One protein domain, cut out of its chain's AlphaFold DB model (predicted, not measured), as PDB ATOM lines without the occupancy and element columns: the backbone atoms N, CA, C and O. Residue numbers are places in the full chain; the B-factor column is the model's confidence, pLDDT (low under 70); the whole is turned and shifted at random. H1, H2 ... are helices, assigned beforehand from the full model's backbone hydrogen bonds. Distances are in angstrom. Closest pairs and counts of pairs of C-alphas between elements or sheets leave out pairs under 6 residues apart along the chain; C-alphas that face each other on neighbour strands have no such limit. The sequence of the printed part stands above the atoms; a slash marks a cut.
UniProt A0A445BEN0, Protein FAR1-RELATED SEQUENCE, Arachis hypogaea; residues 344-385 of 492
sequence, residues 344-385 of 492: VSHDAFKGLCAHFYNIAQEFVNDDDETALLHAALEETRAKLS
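This is residues 344 to 385 of the 492 residues of the protein "Protein FAR1-RELATED SEQUENCE" of Arachis hypogaea (UniProt A0A445BEN0). Two long helices, H1 and then H2, make a helical hairpin opened into a narrow V, joined by a tight link at the point, with their far ends spread and free. The printed part has 42 residues, 39 of them in the two helices, with no named strand: all helix. It is loose, with a radius of gyration of the C-alphas of 11.9 A, and only just flat, spanning 35 by 24 by 6 A.

H1, residues 344 to 363, touches H2, residues 367 to 385, through residues 360 to 363 of H1 and 369 to 373 of H2 alone. Their closest C-alphas, of Phe 363 and Glu 369, are 5.4 A apart. The helices run opposite ways at a shallow tilt of 27 degrees, centres 15.3 A apart. Each O i to N i+4 pair is within hydrogen-bond range in H2, and 13 of 16 in H1.

H1 is 29.0 A long from C-alpha 344 at (-16.091, 37.872, -38.410). H2 is 27.0 A long and ends with C-alpha 385 at (-7.520, 37.134, -18.293).

The C-alphas farthest apart, of Val 344 and Asp 368, are 35.4 A apart. Residues 344 to 358 and 375 to 385 stand free. The printed part has no cut, and no printed residue is under 70 in pLDDT.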
ATOM      1  N   VAL A 344     -15.721  38.713 -39.567       71.75
ATOM      2  CA  VAL A 344     -16.091  37.872 -38.410       71.75
ATOM      3  C   VAL A 344     -15.642  38.478 -37.071       71.75
ATOM      4  O   VAL A 344     -16.405  38.503 -36.109       71.75
ATOM      5  N   SER A 345     -14.416  39.009 -36.994       72.62
ATOM      6  CA  SER A 345     -13.862  39.570 -35.751       72.62
ATOM      7  C   SER A 345     -14.410  40.956 -35.393       72.62
ATOM      8  O   SER A 345     -14.497  41.301 -34.215       72.62
ATOM      9  N   HIS A 346     -14.780  41.751 -36.399       73.50
ATOM     10  CA  HIS A 346     -15.380  43.077 -36.248       73.50
ATOM     11  C   HIS A 346     -16.879  42.971 -35.951       73.50
ATOM     12  O   HIS A 346     -17.396  43.687 -35.097       73.50
ATOM     13  N   ASP A 347     -17.569  42.055 -36.620       78.75
ATOM     14  CA  ASP A 347     -19.014  41.892 -36.523       78.75
ATOM     15  C   ASP A 347     -19.405  41.124 -35.250       78.75
ATOM     16  O   ASP A 347     -20.390  41.492 -34.614       78.75
ATOM     17  N   ALA A 348     -18.564  40.197 -34.768       82.12
ATOM     18  CA  ALA A 348     -18.675  39.665 -33.406       82.12
ATOM     19  C   ALA A 348     -18.523  40.767 -32.338       82.12
ATOM     20  O   ALA A 348     -19.313  40.829 -31.399       82.12
ATOM     21  N   PHE A 349     -17.556  41.683 -32.492       82.06
ATOM     22  CA  PHE A 349     -17.409  42.830 -31.585       82.06
ATOM     23  C   PHE A 349     -18.624  43.769 -31.654       82.06
ATOM     24  O   PHE A 349     -19.144  44.172 -30.618       82.06
ATOM     25  N   LYS A 350     -19.132  44.064 -32.857       83.25
ATOM     26  CA  LYS A 350     -20.341  44.877 -33.047       83.25
ATOM     27  C   LYS A 350     -21.573  44.231 -32.397       83.25
ATOM     28  O   LYS A 350     -22.354  44.940 -31.768       83.25
ATOM     29  N   GLY A 351     -21.732  42.911 -32.525       87.62
ATOM     30  CA  GLY A 351     -22.796  42.146 -31.870       87.62
ATOM     31  C   GLY A 351     -22.703  42.216 -30.345       87.62
ATOM     32  O   GLY A 351     -23.692  42.539 -29.692       87.62
ATOM     33  N   LEU A 352     -21.503  42.022 -29.786       91.19
ATOM     34  CA  LEU A 352     -21.251  42.177 -28.349       91.19
ATOM     35  C   LEU A 352     -21.552  43.599 -27.854       91.19
ATOM     36  O   LEU A 352     -22.175  43.749 -26.809       91.19
ATOM     37  N   CYS A 353     -21.180  44.644 -28.602       86.62
ATOM     38  CA  CYS A 353     -21.508  46.025 -28.235       86.62
ATOM     39  C   CYS A 353     -23.014  46.320 -28.273       86.62
ATOM     40  O   CYS A 353     -23.497  47.050 -27.413       86.62
ATOM     41  N   ALA A 354     -23.759  45.760 -29.233       89.69
ATOM     42  CA  ALA A 354     -25.214  45.904 -29.280       89.69
ATOM     43  C   ALA A 354     -25.892  45.171 -28.108       89.69
ATOM     44  O   ALA A 354     -26.739  45.742 -27.430       89.69
ATOM     45  N   HIS A 355     -25.465  43.939 -27.816       89.94
ATOM     46  CA  HIS A 355     -25.984  43.170 -26.684       89.94
ATOM     47  C   HIS A 355     -25.649  43.832 -25.337       89.94
ATOM     48  O   HIS A 355     -26.493  43.862 -24.444       89.94
ATOM     49  N   PHE A 356     -24.444  44.393 -25.200       93.69
ATOM     50  CA  PHE A 356     -24.040  45.152 -24.018       93.69
ATOM     51  C   PHE A 356     -24.871  46.426 -23.836       93.69
ATOM     52  O   PHE A 356     -25.288  46.708 -22.720       93.69
ATOM     53  N   TYR A 357     -25.143  47.171 -24.913       90.19
ATOM     54  CA  TYR A 357     -25.978  48.374 -24.847       90.19
ATOM     55  C   TYR A 357     -27.398  48.053 -24.361       90.19
ATOM     56  O   TYR A 357     -27.917  48.755 -23.499       90.19
ATOM     57  N   ASN A 358     -27.995  46.967 -24.867       89.94
ATOM     58  CA  ASN A 358     -29.325  46.532 -24.442       89.94
ATOM     59  C   ASN A 358     -29.353  46.162 -22.949       89.94
ATOM     60  O   ASN A 358     -30.222  46.652 -22.240       89.94
ATOM     61  N   ILE A 359     -28.375  45.379 -22.462       89.50
ATOM     62  CA  ILE A 359     -28.251  45.069 -21.024       89.50
ATOM     63  C   ILE A 359     -28.083  46.361 -20.217       89.50
ATOM     64  O   ILE A 359     -28.805  46.586 -19.258       89.50
ATOM     65  N   ALA A 360     -27.156  47.240 -20.607       89.50
ATOM     66  CA  ALA A 360     -26.890  48.469 -19.864       89.50
ATOM     67  C   ALA A 360     -28.129  49.376 -19.747       89.50
ATOM     68  O   ALA A 360     -28.291  50.046 -18.735       89.50
ATOM     69  N   GLN A 361     -29.024  49.376 -20.741       88.75
ATOM     70  CA  GLN A 361     -30.271  50.141 -20.689       88.75
ATOM     71  C   GLN A 361     -31.256  49.640 -19.611       88.75
ATOM     72  O   GLN A 361     -32.068  50.433 -19.135       88.75
ATOM     73  N   GLU A 362     -31.196  48.367 -19.213       86.44
ATOM     74  CA  GLU A 362     -32.080  47.801 -18.182       86.44
ATOM     75  C   GLU A 362     -31.656  48.249 -16.767       86.44
ATOM     76  O   GLU A 362     -32.507  48.665 -15.985       86.44
ATOM     77  N   PHE A 363     -30.347  48.276 -16.481       87.00
ATOM     78  CA  PHE A 363     -29.775  48.520 -15.140       87.00
ATOM     79  C   PHE A 363     -29.487  50.006 -14.821       87.00
ATOM     80  O   PHE A 363     -29.134  50.338 -13.696       87.00
ATOM     81  N   VAL A 364     -29.618  50.921 -15.789       83.00
ATOM     82  CA  VAL A 364     -29.261  52.359 -15.654       83.00
ATOM     83  C   VAL A 364     -30.224  53.177 -14.770       83.00
ATOM     84  O   VAL A 364     -30.010  54.368 -14.557       83.00
ATOM     85  N   ASN A 365     -31.291  52.563 -14.255       83.31
ATOM     86  CA  ASN A 365     -32.334  53.254 -13.491       83.31
ATOM     87  C   ASN A 365     -32.042  53.345 -11.982       83.31
ATOM     88  O   ASN A 365     -32.687  54.141 -11.302       83.31
ATOM     89  N   ASP A 366     -31.090  52.554 -11.480       90.88
ATOM     90  CA  ASP A 366     -30.731  52.453 -10.065       90.88
ATOM     91  C   ASP A 366     -29.208  52.262  -9.886       90.88
ATOM     92  O   ASP A 366     -28.534  51.654 -10.728       90.88
ATOM     93  N   ASP A 367     -28.649  52.816  -8.805       86.62
ATOM     94  CA  ASP A 367     -27.203  52.811  -8.541       86.62
ATOM     95  C   ASP A 367     -26.691  51.446  -8.030       86.62
ATOM     96  O   ASP A 367     -25.577  51.048  -8.388       86.62
ATOM     97  N   ASP A 368     -27.489  50.693  -7.263       90.31
ATOM     98  CA  ASP A 368     -27.133  49.347  -6.786       90.31
ATOM     99  C   ASP A 368     -27.257  48.316  -7.926       90.31
ATOM    100  O   ASP A 368     -26.385  47.451  -8.088       90.31
ATOM    101  N   GLU A 369     -28.270  48.445  -8.792       88.75
ATOM    102  CA  GLU A 369     -28.362  47.676 -10.046       88.75
ATOM    103  C   GLU A 369     -27.173  47.978 -10.977       88.75
ATOM    104  O   GLU A 369     -26.519  47.062 -11.498       88.75
ATOM    105  N   THR A 370     -26.817  49.256 -11.133       89.50
ATOM    106  CA  THR A 370     -25.632  49.682 -11.895       89.50
ATOM    107  C   THR A 370     -24.339  49.104 -11.299       89.50
ATOM    108  O   THR A 370     -23.478  48.613 -12.044       89.50
ATOM    109  N   ALA A 371     -24.197  49.084  -9.970       92.56
ATOM    110  CA  ALA A 371     -23.051  48.488  -9.281       92.56
ATOM    111  C   ALA A 371     -22.959  46.964  -9.496       92.56
ATOM    112  O   ALA A 371     -21.865  46.444  -9.752       92.56
ATOM    113  N   LEU A 372     -24.090  46.251  -9.471       92.94
ATOM    114  CA  LEU A 372     -24.165  44.813  -9.756       92.94
ATOM    115  C   LEU A 372     -23.688  44.490 -11.182       92.94
ATOM    116  O   LEU A 372     -22.876  43.577 -11.378       92.94
ATOM    117  N   LEU A 373     -24.124  45.272 -12.177       93.06
ATOM    118  CA  LEU A 373     -23.656  45.133 -13.559       93.06
ATOM    119  C   LEU A 373     -22.146  45.414 -13.671       93.06
ATOM    120  O   LEU A 373     -21.422  44.654 -14.321       93.06
ATOM    121  N   HIS A 374     -21.635  46.448 -12.997       91.75
ATOM    122  CA  HIS A 374     -20.198  46.742 -12.960       91.75
ATOM    123  C   HIS A 374     -19.362  45.603 -12.353       91.75
ATOM    124  O   HIS A 374     -18.313  45.258 -12.910       91.75
ATOM    125  N   ALA A 375     -19.828  44.978 -11.269       95.62
ATOM    126  CA  ALA A 375     -19.154  43.838 -10.649       95.62
ATOM    127  C   ALA A 375     -19.056  42.637 -11.610       95.62
ATOM    128  O   ALA A 375     -17.973  42.076 -11.798       95.62
ATOM    129  N   ALA A 376     -20.153  42.288 -12.294       95.00
ATOM    130  CA  ALA A 376     -20.180  41.197 -13.273       95.00
ATOM    131  C   ALA A 376     -19.256  41.446 -14.489       95.00
ATOM    132  O   ALA A 376     -18.653  40.513 -15.037       95.00
ATOM    133  N   LEU A 377     -19.092  42.703 -14.910       94.75
ATOM    134  CA  LEU A 377     -18.201  43.073 -16.017       94.75
ATOM    135  C   LEU A 377     -16.715  42.923 -15.658       94.75
ATOM    136  O   LEU A 377     -15.938  42.425 -16.478       94.75
ATOM    137  N   GLU A 378     -16.300  43.293 -14.445       94.19
ATOM    138  CA  GLU A 378     -14.914  43.061 -14.013       94.19
ATOM    139  C   GLU A 378     -14.653  41.582 -13.670       94.19
ATOM    140  O   GLU A 378     -13.576  41.069 -13.982       94.19
ATOM    141  N   GLU A 379     -15.642  40.843 -13.159       95.69
ATOM    142  CA  GLU A 379     -15.528  39.395 -12.929       95.69
ATOM    143  C   GLU A 379     -15.365  38.609 -14.248       95.69
ATOM    144  O   GLU A 379     -14.459  37.781 -14.395       95.69
ATOM    145  N   THR A 380     -16.161  38.926 -15.275       94.50
ATOM    146  CA  THR A 380     -16.005  38.331 -16.618       94.50
ATOM    147  C   THR A 380     -14.696  38.750 -17.298       94.50
ATOM    148  O   THR A 380     -14.068  37.944 -17.996       94.50
ATOM    149  N   ARG A 381     -14.207  39.971 -17.046       92.25
ATOM    150  CA  ARG A 381     -12.880  40.441 -17.481       92.25
ATOM    151  C   ARG A 381     -11.734  39.704 -16.777       92.25
ATOM    152  O   ARG A 381     -10.724  39.421 -17.432       92.25
ATOM    153  N   ALA A 382     -11.886  39.345 -15.501       94.56
ATOM    154  CA  ALA A 382     -10.938  38.506 -14.766       94.56
ATOM    155  C   ALA A 382     -10.908  37.074 -15.328       94.56
ATOM    156  O   ALA A 382      -9.845  36.607 -15.740       94.56
ATOM    157  N   LYS A 383     -12.070  36.428 -15.498       95.62
ATOM    158  CA  LYS A 383     -12.198  35.102 -16.143       95.62
ATOM    159  C   LYS A 383     -11.563  35.072 -17.546       95.62
ATOM    160  O   LYS A 383     -10.887  34.112 -17.924       95.62
ATOM    161  N   LEU A 384     -11.703  36.154 -18.317       91.62
ATOM    162  CA  LEU A 384     -11.060  36.308 -19.628       91.62
ATOM    163  C   LEU A 384      -9.526  36.443 -19.550       91.62
ATOM    164  O   LEU A 384      -8.837  36.035 -20.492       91.62
ATOM    165  N   SER A 385      -8.973  37.022 -18.482       89.94
ATOM    166  CA  SER A 385      -7.520  37.134 -18.293       89.94
ATOM    167  C   SER A 385      -6.909  35.782 -17.899       89.94
ATOM    168  O   SER A 385      -5.932  35.357 -18.521       89.94
TER     169      SER A 385